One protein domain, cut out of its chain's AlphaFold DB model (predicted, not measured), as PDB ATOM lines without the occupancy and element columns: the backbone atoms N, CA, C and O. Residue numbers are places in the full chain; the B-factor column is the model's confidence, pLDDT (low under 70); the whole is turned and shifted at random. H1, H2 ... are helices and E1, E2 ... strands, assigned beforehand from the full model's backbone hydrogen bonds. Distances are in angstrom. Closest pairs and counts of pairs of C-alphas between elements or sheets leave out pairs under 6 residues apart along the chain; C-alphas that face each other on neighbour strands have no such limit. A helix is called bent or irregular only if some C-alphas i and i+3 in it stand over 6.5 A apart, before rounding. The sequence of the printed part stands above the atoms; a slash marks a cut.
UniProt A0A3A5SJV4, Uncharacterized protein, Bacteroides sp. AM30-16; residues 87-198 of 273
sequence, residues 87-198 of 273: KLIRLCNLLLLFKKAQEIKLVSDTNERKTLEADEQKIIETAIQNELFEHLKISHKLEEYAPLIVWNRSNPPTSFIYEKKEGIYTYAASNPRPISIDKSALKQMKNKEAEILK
ATOM      1  N   LYS A  87     -11.947 -12.432 -16.936       80.88
ATOM      2  CA  LYS A  87     -12.450 -11.830 -18.175       80.88
ATOM      3  C   LYS A  87     -11.432 -10.828 -18.722       80.88
ATOM      4  O   LYS A  87     -11.067 -10.933 -19.893       80.88
ATOM      5  N   LEU A  88     -10.881  -9.959 -17.874       87.00
ATOM      6  CA  LEU A  88      -9.829  -9.014 -18.254       87.00
ATOM      7  C   LEU A  88      -8.575  -9.723 -18.796       87.00
ATOM      8  O   LEU A  88      -8.050  -9.342 -19.845       87.00
ATOM      9  N   ILE A  89      -8.128 -10.805 -18.145       80.50
ATOM     10  CA  ILE A  89      -7.000 -11.624 -18.627       80.50
ATOM     11  C   ILE A  89      -7.285 -12.205 -20.020       80.50
ATOM     12  O   ILE A  89      -6.411 -12.169 -20.892       80.50
ATOM     13  N   ARG A  90      -8.490 -12.748 -20.249       79.62
ATOM     14  CA  ARG A  90      -8.890 -13.319 -21.547       79.62
ATOM     15  C   ARG A  90      -8.893 -12.261 -22.648       79.62
ATOM     16  O   ARG A  90      -8.286 -12.494 -23.690       79.62
ATOM     17  N   LEU A  91      -9.490 -11.097 -22.395       85.44
ATOM     18  CA  LEU A  91      -9.518  -9.979 -23.342       85.44
ATOM     19  C   LEU A  91      -8.102  -9.492 -23.682       85.44
ATOM     20  O   LEU A  91      -7.775  -9.304 -24.853       85.44
ATOM     21  N   CYS A  92      -7.215  -9.397 -22.684       87.50
ATOM     22  CA  CYS A  92      -5.812  -9.053 -22.916       87.50
ATOM     23  C   CYS A  92      -5.086 -10.101 -23.773       87.50
ATOM     24  O   CYS A  92      -4.331  -9.743 -24.675       87.50
ATOM     25  N   ASN A  93      -5.298 -11.396 -23.512       85.88
ATOM     26  CA  ASN A  93      -4.695 -12.472 -24.304       85.88
ATOM     27  C   ASN A  93      -5.183 -12.463 -25.758       85.88
ATOM     28  O   ASN A  93      -4.362 -12.616 -26.662       85.88
ATOM     29  N   LEU A  94      -6.482 -12.244 -25.977       86.75
ATOM     30  CA  LEU A  94      -7.065 -12.136 -27.312       86.75
ATOM     31  C   LEU A  94      -6.477 -10.944 -28.077       86.75
ATOM     32  O   LEU A  94      -5.945 -11.126 -29.166       86.75
ATOM     33  N   LEU A  95      -6.444  -9.744 -27.491       87.38
ATOM     34  CA  LEU A  95      -5.828  -8.582 -28.150       87.38
ATOM     35  C   LEU A  95      -4.334  -8.779 -28.420       87.38
ATOM     36  O   LEU A  95      -3.823  -8.366 -29.460       87.38
ATOM     37  N   LEU A  96      -3.610  -9.434 -27.508       87.50
ATOM     38  CA  LEU A  96      -2.204  -9.768 -27.726       87.50
ATOM     39  C   LEU A  96      -2.007 -10.745 -28.887       87.50
ATOM     40  O   LEU A  96      -0.999 -10.620 -29.581       87.50
ATOM     41  N   LEU A  97      -2.923 -11.697 -29.090       87.12
ATOM     42  CA  LEU A  97      -2.913 -12.594 -30.246       87.12
ATOM     43  C   LEU A  97      -3.066 -11.780 -31.534       87.12
ATOM     44  O   LEU A  97      -2.192 -11.853 -32.397       87.12
ATOM     45  N   PHE A  98      -4.099 -10.933 -31.603       80.88
ATOM     46  CA  PHE A  98      -4.404 -10.130 -32.789       80.88
ATOM     47  C   PHE A  98      -3.299  -9.141 -33.152       80.88
ATOM     48  O   PHE A  98      -2.938  -9.012 -34.316       80.88
ATOM     49  N   LYS A  99      -2.677  -8.508 -32.151       83.25
ATOM     50  CA  LYS A  99      -1.576  -7.573 -32.389       83.25
ATOM     51  C   LYS A  99      -0.263  -8.271 -32.769       83.25
ATOM     52  O   LYS A  99       0.627  -7.623 -33.321       83.25
ATOM     53  N   LYS A 100      -0.042  -9.534 -32.380       81.94
ATOM     54  CA  LYS A 100       1.218 -10.263 -32.644       81.94
ATOM     55  C   LYS A 100       1.211 -11.023 -33.964       81.94
ATOM     56  O   LYS A 100       2.274 -11.147 -34.564       81.94
ATOM     57  N   ALA A 101       0.072 -11.588 -34.337       71.88
ATOM     58  CA  ALA A 101      -0.032 -12.453 -35.493       71.88
ATOM     59  C   ALA A 101       0.038 -11.633 -36.789       71.88
ATOM     60  O   ALA A 101      -0.704 -10.668 -36.949       71.88
ATOM     61  N   GLN A 102       0.940 -12.022 -37.696       67.56
ATOM     62  CA  GLN A 102       0.950 -11.507 -39.071       67.56
ATOM     63  C   GLN A 102      -0.259 -12.024 -39.858       67.56
ATOM     64  O   GLN A 102      -0.822 -11.290 -40.655       67.56
ATOM     65  N   GLU A 103      -0.679 -13.260 -39.576       65.19
ATOM     66  CA  GLU A 103      -1.891 -13.886 -40.101       65.19
ATOM     67  C   GLU A 103      -2.596 -14.635 -38.970       65.19
ATOM     68  O   GLU A 103      -1.959 -15.370 -38.205       65.19
ATOM     69  N   ILE A 104      -3.915 -14.484 -38.873       71.19
ATOM     70  CA  ILE A 104      -4.749 -15.242 -37.935       71.19
ATOM     71  C   ILE A 104      -5.576 -16.235 -38.733       71.19
ATOM     72  O   ILE A 104      -6.317 -15.857 -39.638       71.19
ATOM     73  N   LYS A 105      -5.457 -17.512 -38.369       72.12
ATOM     74  CA  LYS A 105      -6.253 -18.594 -38.945       72.12
ATOM     75  C   LYS A 105      -7.334 -18.984 -37.958       72.12
ATOM     76  O   LYS A 105      -7.023 -19.442 -36.858       72.12
ATOM     77  N   LEU A 106      -8.585 -18.793 -38.352       69.06
ATOM     78  CA  LEU A 106      -9.732 -19.312 -37.626       69.06
ATOM     79  C   LEU A 106     -10.083 -20.690 -38.178       69.06
ATOM     80  O   LEU A 106      -9.947 -20.950 -39.374       69.06
ATOM     81  N   VAL A 107     -10.492 -21.579 -37.281       67.50
ATOM     82  CA  VAL A 107     -10.972 -22.916 -37.627       67.50
ATOM     83  C   VAL A 107     -12.489 -22.861 -37.551       67.50
ATOM     84  O   VAL A 107     -13.022 -22.467 -36.514       67.50
ATOM     85  N   SER A 108     -13.169 -23.189 -38.647       61.09
ATOM     86  CA  SER A 108     -14.622 -23.349 -38.655       61.09
ATOM     87  C   SER A 108     -15.034 -24.650 -37.961       61.09
ATOM     88  O   SER A 108     -14.222 -25.558 -37.770       61.09
ATOM     89  N   ASP A 109     -16.327 -24.795 -37.679       63.97
ATOM     90  CA  ASP A 109     -16.903 -26.042 -37.155       63.97
ATOM     91  C   ASP A 109     -16.722 -27.235 -38.119       63.97
ATOM     92  O   ASP A 109     -16.786 -28.392 -37.712       63.97
ATOM     93  N   THR A 110     -16.432 -26.960 -39.397       66.81
ATOM     94  CA  THR A 110     -16.088 -27.951 -40.429       66.81
ATOM     95  C   THR A 110     -14.591 -28.302 -40.475       66.81
ATOM     96  O   THR A 110     -14.163 -29.018 -41.375       66.81
ATOM     97  N   ASN A 111     -13.782 -27.838 -39.509       70.81
ATOM     98  CA  ASN A 111     -12.315 -27.962 -39.457       70.81
ATOM     99  C   ASN A 111     -11.557 -27.284 -40.612       70.81
ATOM    100  O   ASN A 111     -10.340 -27.462 -40.756       70.81
ATOM    101  N   GLU A 112     -12.234 -26.462 -41.408       69.81
ATOM    102  CA  GLU A 112     -11.589 -25.671 -42.445       69.81
ATOM    103  C   GLU A 112     -10.876 -24.474 -41.814       69.81
ATOM    104  O   GLU A 112     -11.397 -23.781 -40.937       69.81
ATOM    105  N   ARG A 113      -9.635 -24.238 -42.245       74.75
ATOM    106  CA  ARG A 113      -8.825 -23.115 -41.768       74.75
ATOM    107  C   ARG A 113      -9.004 -21.942 -42.718       74.75
ATOM    108  O   ARG A 113      -8.476 -21.981 -43.826       74.75
ATOM    109  N   LYS A 114      -9.678 -20.887 -42.264       75.06
ATOM    110  CA  LYS A 114      -9.773 -19.616 -42.988       75.06
ATOM    111  C   LYS A 114      -8.766 -18.626 -42.403       75.06
ATOM    112  O   LYS A 114      -8.771 -18.373 -41.197       75.06
ATOM    113  N   THR A 115      -7.894 -18.077 -43.244       76.69
ATOM    114  CA  THR A 115      -7.095 -16.897 -42.880       76.69
ATOM    115  C   THR A 115      -7.999 -15.672 -42.946       76.69
ATOM    116  O   THR A 115      -8.727 -15.514 -43.923       76.69
ATOM    117  N   LEU A 116      -7.976 -14.835 -41.912       71.75
ATOM    118  CA  LEU A 116      -8.725 -13.580 -41.909       71.75
ATOM    119  C   LEU A 116      -8.129 -12.581 -42.899       71.75
ATOM    120  O   LEU A 116      -6.906 -12.432 -42.971       71.75
ATOM    121  N   GLU A 117      -8.995 -11.863 -43.607       81.81
ATOM    122  CA  GLU A 117      -8.590 -10.682 -44.365       81.81
ATOM    123  C   GLU A 117      -8.187  -9.540 -43.411       81.81
ATOM    124  O   GLU A 117      -8.532  -9.521 -42.223       81.81
ATOM    125  N   ALA A 118      -7.388  -8.588 -43.901       79.75
ATOM    126  CA  ALA A 118      -6.804  -7.541 -43.055       79.75
ATOM    127  C   ALA A 118      -7.863  -6.615 -42.423       79.75
ATOM    128  O   ALA A 118      -7.691  -6.124 -41.304       79.75
ATOM    129  N   ASP A 119      -8.960  -6.370 -43.134       83.88
ATOM    130  CA  ASP A 119     -10.122  -5.622 -42.664       83.88
ATOM    131  C   ASP A 119     -10.932  -6.416 -41.626       83.88
ATOM    132  O   ASP A 119     -11.233  -5.870 -40.563       83.88
ATOM    133  N   GLU A 120     -11.185  -7.709 -41.858       77.31
ATOM    134  CA  GLU A 120     -11.821  -8.618 -40.893       77.31
ATOM    135  C   GLU A 120     -11.023  -8.663 -39.577       77.31
ATOM    136  O   GLU A 120     -11.582  -8.501 -38.486       77.31
ATOM    137  N   GLN A 121      -9.694  -8.807 -39.662       75.56
ATOM    138  CA  GLN A 121      -8.806  -8.803 -38.497       75.56
ATOM    139  C   GLN A 121      -8.910  -7.488 -37.713       75.56
ATOM    140  O   GLN A 121      -8.995  -7.507 -36.481       75.56
ATOM    141  N   LYS A 122      -8.949  -6.346 -38.411       84.75
ATOM    142  CA  LYS A 122      -9.060  -5.019 -37.792       84.75
ATOM    143  C   LYS A 122     -10.423  -4.796 -37.131       84.75
ATOM    144  O   LYS A 122     -10.480  -4.198 -36.053       84.75
ATOM    145  N   ILE A 123     -11.508  -5.269 -37.745       82.81
ATOM    146  CA  ILE A 123     -12.865  -5.197 -37.183       82.81
ATOM    147  C   ILE A 123     -12.927  -5.982 -35.868       82.81
ATOM    148  O   ILE A 123     -13.368  -5.443 -34.851       82.81
ATOM    149  N   ILE A 124     -12.417  -7.217 -35.860       83.56
ATOM    150  CA  ILE A 124     -12.417  -8.071 -34.666       83.56
ATOM    151  C   ILE A 124     -11.513  -7.488 -33.572       83.56
ATOM    152  O   ILE A 124     -11.929  -7.410 -32.416       83.56
ATOM    153  N   GLU A 125     -10.308  -7.018 -33.917       84.38
ATOM    154  CA  GLU A 125      -9.414  -6.363 -32.952       84.38
ATOM    155  C   GLU A 125     -10.100  -5.160 -32.288       84.38
ATOM    156  O   GLU A 125     -10.055  -5.014 -31.064       84.38
ATOM    157  N   THR A 126     -10.783  -4.331 -33.081       86.38
ATOM    158  CA  THR A 126     -11.506  -3.151 -32.588       86.38
ATOM    159  C   THR A 126     -12.654  -3.546 -31.659       86.38
ATOM    160  O   THR A 126     -12.819  -2.941 -30.600       86.38
ATOM    161  N   ALA A 127     -13.417  -4.587 -32.003       89.31
ATOM    162  CA  ALA A 127     -14.514  -5.081 -31.174       89.31
ATOM    163  C   ALA A 127     -14.022  -5.585 -29.807       89.31
ATOM    164  O   ALA A 127     -14.556  -5.186 -28.772       89.31
ATOM    165  N   ILE A 128     -12.957  -6.394 -29.783       86.31
ATOM    166  CA  ILE A 128     -12.370  -6.900 -28.531       86.31
ATOM    167  C   ILE A 128     -11.798  -5.742 -27.700       86.31
ATOM    168  O   ILE A 128     -11.896  -5.752 -26.472       86.31
ATOM    169  N   GLN A 129     -11.214  -4.726 -28.344       92.25
ATOM    170  CA  GLN A 129     -10.692  -3.552 -27.645       92.25
ATOM    171  C   GLN A 129     -11.812  -2.738 -26.987       92.25
ATOM    172  O   GLN A 129     -11.665  -2.305 -25.846       92.25
ATOM    173  N   ASN A 130     -12.937  -2.556 -27.673       89.81
ATOM    174  CA  ASN A 130     -14.093  -1.876 -27.096       89.81
ATOM    175  C   ASN A 130     -14.656  -2.664 -25.906       89.81
ATOM    176  O   ASN A 130     -14.896  -2.076 -24.854       89.81
ATOM    177  N   GLU A 131     -14.763  -3.990 -26.025       91.56
ATOM    178  CA  GLU A 131     -15.186  -4.863 -24.922       91.56
ATOM    179  C   GLU A 131     -14.228  -4.783 -23.721       91.56
ATOM    180  O   GLU A 131     -14.670  -4.755 -22.575       91.56
ATOM    181  N   LEU A 132     -12.913  -4.687 -23.958       93.12
ATOM    182  CA  LEU A 132     -11.924  -4.440 -22.904       93.12
ATOM    183  C   LEU A 132     -12.219  -3.132 -22.160       93.12
ATOM    184  O   LEU A 132     -12.238  -3.119 -20.931       93.12
ATOM    185  N   PHE A 133     -12.445  -2.036 -22.884       94.12
ATOM    186  CA  PHE A 133     -12.695  -0.734 -22.266       94.12
ATOM    187  C   PHE A 133     -14.030  -0.671 -21.521       94.12
ATOM    188  O   PHE A 133     -14.083  -0.090 -20.436       94.12
ATOM    189  N   GLU A 134     -15.083  -1.290 -22.049       90.00
ATOM    190  CA  GLU A 134     -16.360  -1.400 -21.339       90.00
ATOM    191  C   GLU A 134     -16.238  -2.272 -20.089       90.00
ATOM    192  O   GLU A 134     -16.697  -1.887 -19.013       90.00
ATOM    193  N   HIS A 135     -15.519  -3.392 -20.179       89.25
ATOM    194  CA  HIS A 135     -15.257  -4.237 -19.020       89.25
ATOM    195  C   HIS A 135     -14.501  -3.487 -17.916       89.25
ATOM    196  O   HIS A 135     -14.858  -3.602 -16.746       89.25
ATOM    197  N   LEU A 136     -13.505  -2.663 -18.261       88.88
ATOM    198  CA  LEU A 136     -12.781  -1.830 -17.290       88.88
ATOM    199  C   LEU A 136     -13.680  -0.807 -16.581       88.88
ATOM    200  O   LEU A 136     -13.475  -0.533 -15.398       88.88
ATOM    201  N   LYS A 137     -14.680  -0.253 -17.276       85.12
ATOM    202  CA  LYS A 137     -15.669   0.648 -16.666       85.12
ATOM    203  C   LYS A 137     -16.547  -0.101 -15.667       85.12
ATOM    204  O   LYS A 137     -16.648   0.324 -14.518       85.12
ATOM    205  N   ILE A 138     -17.139  -1.215 -16.097       81.25
ATOM    206  CA  ILE A 138     -18.085  -2.006 -15.294       81.25
ATOM    207  C   ILE A 138     -17.394  -2.618 -14.069       81.25
ATOM    208  O   ILE A 138     -17.976  -2.662 -12.994       81.25
ATOM    209  N   SER A 139     -16.138  -3.049 -14.211       75.25
ATOM    210  CA  SER A 139     -15.341  -3.615 -13.113       75.25
ATOM    211  C   SER A 139     -14.693  -2.570 -12.195       75.25
ATOM    212  O   SER A 139     -14.017  -2.947 -11.242       75.25
ATOM    213  N   HIS A 140     -14.877  -1.270 -12.461       78.62
ATOM    214  CA  HIS A 140     -14.241  -0.160 -11.727       78.62
ATOM    215  C   HIS A 140     -12.710  -0.252 -11.675       78.62
ATOM    216  O   HIS A 140     -12.075   0.059 -10.669       78.62
ATOM    217  N   LYS A 141     -12.116  -0.698 -12.784       84.31
ATOM    218  CA  LYS A 141     -10.664  -0.810 -12.961       84.31
ATOM    219  C   LYS A 141     -10.114   0.208 -13.959       84.31
ATOM    220  O   LYS A 141      -8.916   0.213 -14.240       84.31
ATOM    221  N   LEU A 142     -10.965   1.075 -14.512       86.75
ATOM    222  CA  LEU A 142     -10.558   2.059 -15.513       86.75
ATOM    223  C   LEU A 142      -9.496   3.020 -14.959       86.75
ATOM    224  O   LEU A 142      -8.499   3.272 -15.629       86.75
ATOM    225  N   GLU A 143      -9.663   3.492 -13.724       85.62
ATOM    226  CA  GLU A 143      -8.711   4.355 -13.018       85.62
ATOM    227  C   GLU A 143      -7.380   3.651 -12.763       85.62
ATOM    228  O   GLU A 143      -6.311   4.227 -12.961       85.62
ATOM    229  N   GLU A 144      -7.447   2.387 -12.343       85.81
ATOM    230  CA  GLU A 144      -6.279   1.565 -12.034       85.81
ATOM    231  C   GLU A 144      -5.358   1.392 -13.248       85.81
ATOM    232  O   GLU A 144      -4.137   1.264 -13.109       85.81
ATOM    233  N   TYR A 145      -5.953   1.402 -14.437       91.06
ATOM    234  CA  TYR A 145      -5.295   1.119 -15.700       91.06
ATOM    235  C   TYR A 145      -5.159   2.325 -16.624       91.06
ATOM    236  O   TYR A 145      -4.527   2.213 -17.675       91.06
ATOM    237  N   ALA A 146      -5.662   3.491 -16.220       90.56
ATOM    238  CA  ALA A 146      -5.622   4.700 -17.028       90.56
ATOM    239  C   ALA A 146      -4.224   5.101 -17.532       90.56
ATOM    240  O   ALA A 146      -4.127   5.485 -18.701       90.56
ATOM    241  N   PRO A 147      -3.131   4.952 -16.754       91.06
ATOM    242  CA  PRO A 147      -1.783   5.274 -17.232       91.06
ATOM    243  C   PRO A 147      -1.286   4.395 -18.387       91.06
ATOM    244  O   PRO A 147      -0.319   4.752 -19.051       91.06
ATOM    245  N   LEU A 148      -1.910   3.235 -18.607       92.94
ATOM    246  CA  LEU A 148      -1.525   2.273 -19.641       92.94
ATOM    247  C   LEU A 148      -2.345   2.424 -20.931       92.94
ATOM    248  O   LEU A 148      -2.108   1.703 -21.897       92.94
ATOM    249  N   ILE A 149      -3.339   3.312 -20.937       93.12
ATOM    250  CA  ILE A 149      -4.285   3.489 -22.038       93.12
ATOM    251  C   ILE A 149      -3.961   4.793 -22.771       93.12
ATOM    252  O   ILE A 149      -3.596   5.792 -22.154       93.12
ATOM    253  N   VAL A 150      -4.108   4.791 -24.096       92.50
ATOM    254  CA  VAL A 150      -4.062   6.007 -24.913       92.50
ATOM    255  C   VAL A 150      -5.445   6.638 -24.912       92.50
ATOM    256  O   VAL A 150      -6.443   5.974 -25.198       92.50
ATOM    257  N   TRP A 151      -5.505   7.931 -24.621       93.00
ATOM    258  CA  TRP A 151      -6.750   8.672 -24.454       93.00
ATOM    259  C   TRP A 151      -6.948   9.683 -25.575       93.00
ATOM    260  O   TRP A 151      -6.001  10.114 -26.225       93.00
ATOM    261  N   ASN A 152      -8.183  10.146 -25.741       90.75
ATOM    262  CA  ASN A 152      -8.508  11.284 -26.606       90.75
ATOM    263  C   ASN A 152      -8.023  12.646 -26.079       90.75
ATOM    264  O   ASN A 152      -8.442  13.688 -26.579       90.75
ATOM    265  N   ARG A 153      -7.152  12.643 -25.067       81.25
ATOM    266  CA  ARG A 153      -6.458  13.802 -24.512       81.25
ATOM    267  C   ARG A 153      -4.966  13.491 -24.421       81.25
ATOM    268  O   ARG A 153      -4.584  12.335 -24.276       81.25
ATOM    269  N   SER A 154      -4.139  14.535 -24.462       68.00
ATOM    270  CA  SER A 154      -2.675  14.434 -24.542       68.00
ATOM    271  C   SER A 154      -2.022  13.725 -23.351       68.00
ATOM    272  O   SER A 154      -0.936  13.179 -23.498       68.00
ATOM    273  N   ASN A 155      -2.680  13.728 -22.188       73.94
ATOM    274  CA  ASN A 155      -2.192  13.106 -20.958       73.94
ATOM    275  C   ASN A 155      -3.234  12.123 -20.399       73.94
ATOM    276  O   ASN A 155      -4.436  12.366 -20.570       73.94
ATOM    277  N   PRO A 156      -2.800  11.062 -19.685       77.69
ATOM    278  CA  PRO A 156      -3.704  10.175 -18.969       77.69
ATOM    279  C   PRO A 156      -4.605  10.964 -18.006       77.69
ATOM    280  O   PRO A 156      -4.120  11.881 -17.334       77.69
ATOM    281  N   PRO A 157      -5.898  10.625 -17.904       80.62
ATOM    282  CA  PRO A 157      -6.791  11.236 -16.937       80.62
ATOM    283  C   PRO A 157      -6.277  10.976 -15.522       80.62
ATOM    284  O   PRO A 157      -5.987   9.840 -15.153       80.62
ATOM    285  N   THR A 158      -6.186  12.034 -14.723       76.50
ATOM    286  CA  THR A 158      -5.830  11.945 -13.301       76.50
ATOM    287  C   THR A 158      -7.048  11.690 -12.412       76.50
ATOM    288  O   THR A 158      -6.892  11.275 -11.267       76.50
ATOM    289  N   SER A 159      -8.256  11.921 -12.931       78.06
ATOM    290  CA  SER A 159      -9.527  11.735 -12.231       78.06
ATOM    291  C   SER A 159     -10.671  11.504 -13.218       78.06
ATOM    292  O   SER A 159     -10.635  12.026 -14.335       78.06
ATOM    293  N   PHE A 160     -11.712  10.800 -12.775       83.94
ATOM    294  CA  PHE A 160     -12.933  10.548 -13.538       83.94
ATOM    295  C   PHE A 160     -14.155  11.033 -12.758       83.94
ATOM    296  O   PHE A 160     -14.205  10.920 -11.535       83.94
ATOM    297  N   ILE A 161     -15.142  11.569 -13.475       83.69
ATOM    298  CA  ILE A 161     -16.437  11.961 -12.913       83.69
ATOM    299  C   ILE A 161     -17.386  10.768 -13.041       83.69
ATOM    300  O   ILE A 161     -17.612  10.284 -14.151       83.69
ATOM    301  N   TYR A 162     -17.958  10.296 -11.940       84.75
ATOM    302  CA  TYR A 162     -18.949   9.223 -11.958       84.75
ATOM    303  C   TYR A 162     -20.050   9.471 -10.930       84.75
ATOM    304  O   TYR A 162     -19.838  10.138  -9.918       84.75
ATOM    305  N   GLU A 163     -21.222   8.906 -11.193       81.88
ATOM    306  CA  GLU A 163     -22.342   8.861 -10.260       81.88
ATOM    307  C   GLU A 163     -22.558   7.418  -9.804       81.88
ATOM    308  O   GLU A 163     -22.406   6.484 -10.596       81.88
ATOM    309  N   LYS A 164     -22.906   7.234  -8.528       78.38
ATOM    310  CA  LYS A 164     -23.295   5.939  -7.971       78.38
ATOM    311  C   LYS A 164     -24.781   5.973  -7.638       78.38
ATOM    312  O   LYS A 164     -25.178   6.676  -6.712       78.38
ATOM    313  N   LYS A 165     -25.581   5.177  -8.342       75.12
ATOM    314  CA  LYS A 165     -27.020   5.032  -8.098       75.12
ATOM    315  C   LYS A 165     -27.347   3.555  -7.907       75.12
ATOM    316  O   LYS A 165     -26.975   2.745  -8.743       75.12
ATOM    317  N   GLU A 166     -27.971   3.203  -6.780       71.44
ATOM    318  CA  GLU A 166     -28.377   1.815  -6.466       71.44
ATOM    319  C   GLU A 166     -27.237   0.782  -6.591       71.44
ATOM    320  O   GLU A 166     -27.431  -0.359  -6.989       71.44
ATOM    321  N   GLY A 167     -26.004   1.190  -6.270       61.75
ATOM    322  CA  GLY A 167     -24.825   0.322  -6.377       61.75
ATOM    323  C   GLY A 167     -24.195   0.251  -7.772       61.75
ATOM    324  O   GLY A 167     -23.087  -0.264  -7.891       61.75
ATOM    325  N   ILE A 168     -24.823   0.836  -8.792       65.25
ATOM    326  CA  ILE A 168     -24.301   0.924 -10.159       65.25
ATOM    327  C   ILE A 168     -23.514   2.229 -10.309       65.25
ATOM    328  O   ILE A 168     -24.030   3.310 -10.013       65.25
ATOM    329  N   TYR A 169     -22.268   2.143 -10.786       71.69
ATOM    330  CA  TYR A 169     -21.478   3.328 -11.123       71.69
ATOM    331  C   TYR A 169     -21.580   3.627 -12.611       71.69
ATOM    332  O   TYR A 169     -21.359   2.752 -13.449       71.69
ATOM    333  N   THR A 170     -21.864   4.882 -12.938       81.19
ATOM    334  CA  THR A 170     -21.923   5.360 -14.318       81.19
ATOM    335  C   THR A 170     -20.960   6.523 -14.494       81.19
ATOM    336  O   THR A 170     -21.039   7.529 -13.791       81.19
ATOM    337  N   TYR A 171     -20.030   6.383 -15.437       84.06
ATOM    338  CA  TYR A 171     -19.086   7.440 -15.786       84.06
ATOM    339  C   TYR A 171     -19.782   8.529 -16.601       84.06
ATOM    340  O   TYR A 171     -20.514   8.233 -17.546       84.06
ATOM    341  N   ALA A 172     -19.500   9.792 -16.286       85.06
ATOM    342  CA  ALA A 172     -20.024  10.918 -17.045       85.06
ATOM    343  C   ALA A 172     -19.532  10.882 -18.501       85.06
ATOM    344  O   ALA A 172     -18.353  10.634 -18.772       85.06
ATOM    345  N   ALA A 173     -20.417  11.210 -19.445       85.38
ATOM    346  CA  ALA A 173     -20.094  11.245 -20.875       85.38
ATOM    347  C   ALA A 173     -19.003  12.275 -21.239       85.38
ATOM    348  O   ALA A 173     -18.385  12.166 -22.300       85.38
ATOM    349  N   SER A 174     -18.772  13.259 -20.361       86.25
ATOM    350  CA  SER A 174     -17.734  14.288 -20.472       86.25
ATOM    351  C   SER A 174     -16.325  13.794 -20.116       86.25
ATOM    352  O   SER A 174     -15.350  14.506 -20.377       86.25
ATOM    353  N   ASN A 175     -16.194  12.592 -19.540       87.88
ATOM    354  CA  ASN A 175     -14.889  12.014 -19.245       87.88
ATOM    355  C   ASN A 175     -14.078  11.762 -20.529       87.88
ATOM    356  O   ASN A 175     -14.647  11.500 -21.596       87.88
ATOM    357  N   PRO A 176     -12.737  11.795 -20.436       88.88
ATOM    358  CA  PRO A 176     -11.870  11.356 -21.522       88.88
ATOM    359  C   PRO A 176     -12.225   9.937 -21.970       88.88
ATOM    360  O   PRO A 176     -12.609   9.092 -21.160       88.88
ATOM    361  N   ARG A 177     -12.088   9.673 -23.270       89.94
ATOM    362  CA  ARG A 177     -12.411   8.374 -23.866       89.94
ATOM    363  C   ARG A 177     -11.132   7.605 -24.180       89.94
ATOM    364  O   ARG A 177     -10.209   8.202 -24.747       89.94
ATOM    365  N   PRO A 178     -11.073   6.310 -23.834       92.62
ATOM    366  CA  PRO A 178      -9.966   5.467 -24.240       92.62
ATOM    367  C   PRO A 178     -10.027   5.278 -25.762       92.62
ATOM    368  O   PRO A 178     -11.098   5.051 -26.325       92.62
ATOM    369  N   ILE A 179      -8.887   5.426 -26.431       93.06
ATOM    370  CA  ILE A 179      -8.754   5.287 -27.888       93.06
ATOM    371  C   ILE A 179      -8.118   3.948 -28.228       93.06
ATOM    372  O   ILE A 179      -8.588   3.230 -29.110       93.06
ATOM    373  N   SER A 180      -7.011   3.625 -27.567       93.06
ATOM    374  CA  SER A 180      -6.238   2.434 -27.887       93.06
ATOM    375  C   SER A 180      -5.367   1.994 -26.723       93.06
ATOM    376  O   SER A 180      -5.195   2.698 -25.727       93.06
ATOM    377  N   ILE A 181      -4.837   0.785 -26.848       94.00
ATOM    378  CA  ILE A 181      -3.908   0.203 -25.890       94.00
ATOM    379  C   ILE A 181      -2.822  -0.575 -26.631       94.00
ATOM    380  O   ILE A 181      -3.096  -1.304 -27.593       94.00
ATOM    381  N   ASP A 182      -1.572  -0.406 -26.209       92.31
ATOM    382  CA  ASP A 182      -0.434  -1.049 -26.858       92.31
ATOM    383  C   ASP A 182      -0.122  -2.451 -26.291       92.31
ATOM    384  O   ASP A 182      -0.670  -2.914 -25.287       92.31
ATOM    385  N   LYS A 183       0.793  -3.162 -26.962       92.81
ATOM    386  CA  LYS A 183       1.210  -4.522 -26.575       92.81
ATOM    387  C   LYS A 183       1.887  -4.578 -25.200       92.81
ATOM    388  O   LYS A 183       1.791  -5.606 -24.530       92.81
ATOM    389  N   SER A 184       2.642  -3.549 -24.824       94.00
ATOM    390  CA  SER A 184       3.352  -3.482 -23.543       94.00
ATOM    391  C   SER A 184       2.354  -3.306 -22.404       94.00
ATOM    392  O   SER A 184       2.352  -4.095 -21.461       94.00
ATOM    393  N   ALA A 185       1.437  -2.353 -22.555       94.50
ATOM    394  CA  ALA A 185       0.328  -2.093 -21.654       94.50
ATOM    395  C   ALA A 185      -0.535  -3.342 -21.427       94.50
ATOM    396  O   ALA A 185      -0.724  -3.754 -20.284       94.50
ATOM    397  N   LEU A 186      -0.962  -4.025 -22.496       94.19
ATOM    398  CA  LEU A 186      -1.741  -5.267 -22.391       94.19
ATOM    399  C   LEU A 186      -1.010  -6.364 -21.601       94.19
ATOM    400  O   LEU A 186      -1.618  -7.081 -20.805       94.19
ATOM    401  N   LYS A 187       0.311  -6.504 -21.792       93.75
ATOM    402  CA  LYS A 187       1.118  -7.449 -21.004       93.75
ATOM    403  C   LYS A 187       1.165  -7.050 -19.533       93.75
ATOM    404  O   LYS A 187       1.043  -7.931 -18.689       93.75
ATOM    405  N   GLN A 188       1.333  -5.764 -19.232       93.62
ATOM    406  CA  GLN A 188       1.359  -5.265 -17.858       93.62
ATOM    407  C   GLN A 188       0.024  -5.515 -17.147       93.62
ATOM    408  O   GLN A 188       0.033  -6.068 -16.050       93.62
ATOM    409  N   MET A 189      -1.110  -5.213 -17.789       93.12
ATOM    410  CA  MET A 189      -2.444  -5.492 -17.237       93.12
ATOM    411  C   MET A 189      -2.625  -6.977 -16.931       93.12
ATOM    412  O   MET A 189      -2.926  -7.350 -15.798       93.12
ATOM    413  N   LYS A 190      -2.351  -7.831 -17.923       90.69
ATOM    414  CA  LYS A 190      -2.453  -9.285 -17.786       90.69
ATOM    415  C   LYS A 190      -1.563  -9.824 -16.665       90.69
ATOM    416  O   LYS A 190      -1.999 -10.666 -15.886       90.69
ATOM    417  N   ASN A 191      -0.305  -9.390 -16.616       88.12
ATOM    418  CA  ASN A 191       0.650  -9.877 -15.627       88.12
ATOM    419  C   ASN A 191       0.248  -9.438 -14.221       88.12
ATOM    420  O   ASN A 191       0.322 -10.252 -13.311       88.12
ATOM    421  N   LYS A 192      -0.240  -8.204 -14.065       86.38
ATOM    422  CA  LYS A 192      -0.749  -7.701 -12.792       86.38
ATOM    423  C   LYS A 192      -1.906  -8.556 -12.277       86.38
ATOM    424  O   LYS A 192      -1.822  -9.053 -11.164       86.38
ATOM    425  N   GLU A 193      -2.923  -8.820 -13.095       82.75
ATOM    426  CA  GLU A 193      -4.043  -9.698 -12.705       82.75
ATOM    427  C   GLU A 193      -3.582 -11.139 -12.412       82.75
ATOM    428  O   GLU A 193      -4.026 -11.771 -11.456       82.75
ATOM    429  N   ALA A 194      -2.617 -11.654 -13.176       72.50
ATOM    430  CA  ALA A 194      -2.028 -12.967 -12.921       72.50
ATOM    431  C   ALA A 194      -1.132 -13.011 -11.665       72.50
ATOM    432  O   ALA A 194      -0.922 -14.088 -11.106       72.50
ATOM    433  N   GLU A 195      -0.582 -11.882 -11.219       69.50
ATOM    434  CA  GLU A 195       0.146 -11.768  -9.954       69.50
ATOM    435  C   GLU A 195      -0.803 -11.740  -8.757       69.50
ATOM    436  O   GLU A 195      -0.473 -12.338  -7.734       69.50
ATOM    437  N   ILE A 196      -1.994 -11.139  -8.889       62.72
ATOM    438  CA  ILE A 196      -3.057 -11.225  -7.868       62.72
ATOM    439  C   ILE A 196      -3.386 -12.696  -7.588       62.72
ATOM    440  O   ILE A 196      -3.473 -13.103  -6.433       62.72
ATOM    441  N   LEU A 197      -3.448 -13.514  -8.644       56.34
ATOM    442  CA  LEU A 197      -3.658 -14.961  -8.550       56.34
ATOM    443  C   LEU A 197      -2.532 -15.703  -7.798       56.34
ATOM    444  O   LEU A 197      -2.748 -16.806  -7.303       56.34
ATOM    445  N   LYS A 198      -1.317 -15.141  -7.739       53.72
ATOM    446  CA  LYS A 198      -0.101 -15.852  -7.305       53.72
ATOM    447  C   LYS A 198       0.549 -15.304  -6.030       53.72
ATOM    448  O   LYS A 198       1.370 -16.001  -5.440       53.72
TER     449      LYS A 198
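Overview. This is residues 87 to 198 of the 273 residues of an uncharacterized protein of Bacteroides sp. AM30-16 (UniProt A0A3A5SJV4). Three helices are side by side, H1 between H2 and H4 and running opposite ways to both, with the short strand pair E3 and E6 and the small helix H3 beside them. Two small strand hairpins lie toward the two ends of the longest axis, E1 and E2 near the Ala 118 end of H2, E4 and E5 near its Ile 138 end. The printed part has 112 residues with four named helices and six named strands, in the order H1 E1 E2 H2 H3 E3 E4 E5 E6 H4; the strands form three antiparallel sheets of two, and the class is mixed, helices and strands. It is only just loose, close to compact, with a radius of gyration of the C-alphas of 16.2 A and spans of 48 by 34 by 30 A.

Arrangement. H1, residues 87 to 100, touches H2, residues 118 to 138, opposite ways at a shallow tilt of 26 degrees; their closest C-alphas, of Leu 91 and Leu 132, are 6.1 A apart. H1 also touches H4, residues 183 to 196, opposite ways at a shallow tilt of 30 degrees, closest at the C-alphas of Ile 89 and Lys 190, 5.2 A. H2 and H4 are apart. Between H1 and H2 in the chain, E1, residues 105 to 107, and E2, residues 113 to 115, form an antiparallel hairpin, with N 106 and O 114 2.9 A apart, within hydrogen-bond range. H3, residues 142 to 148, is close to but not clearly touching H4, at a steep tilt of 45 degrees; their closest C-alphas, of Leu 148 and Ala 185, are 5.2 A apart. E3, residues 149 to 151, is antiparallel to E6, residues 178 to 181, with N 150 and O 180 at 2.9 A; the closest C-alphas of H2 and E6, of Phe 133 and Pro 178, are 7.1 A apart. E4, residues 162 to 165, and E5, residues 168 to 171, form an antiparallel hairpin, with N 163 and O 170 at 2.9 A. H1, H2 and H4 have every O i to N i+4 pair within hydrogen-bond range; H3 has 1 of 3, and 3 of 4 O i to N i+3 pairs.

Along the chain. H1 begins at C-alpha 87 (-12.450, -11.830, -18.175) and is 20.0 A long. H2 is the longest helix, 30.5 A, and ends at C-alpha 138 (-18.085, -2.006, -15.294). H3 is irregular: C-alphas 144 and 147 are 7.8 A apart. E4 is 9.9 A long and E5 10.1 A. H4, 20.3 A long, ends at C-alpha 196 (-3.057, -11.225, -7.868).

Size, cuts and confidence. The two C-alphas farthest apart are those of Thr 110 and Thr 158, 49.3 A. The printed part has no cut and no long link; E3 to E4 and E5 to E6 are short links, the others tight. The mean pLDDT of the printed part is 82.0, and 15 residues are under 70, among them residues 106 to 110 and 195 to 198.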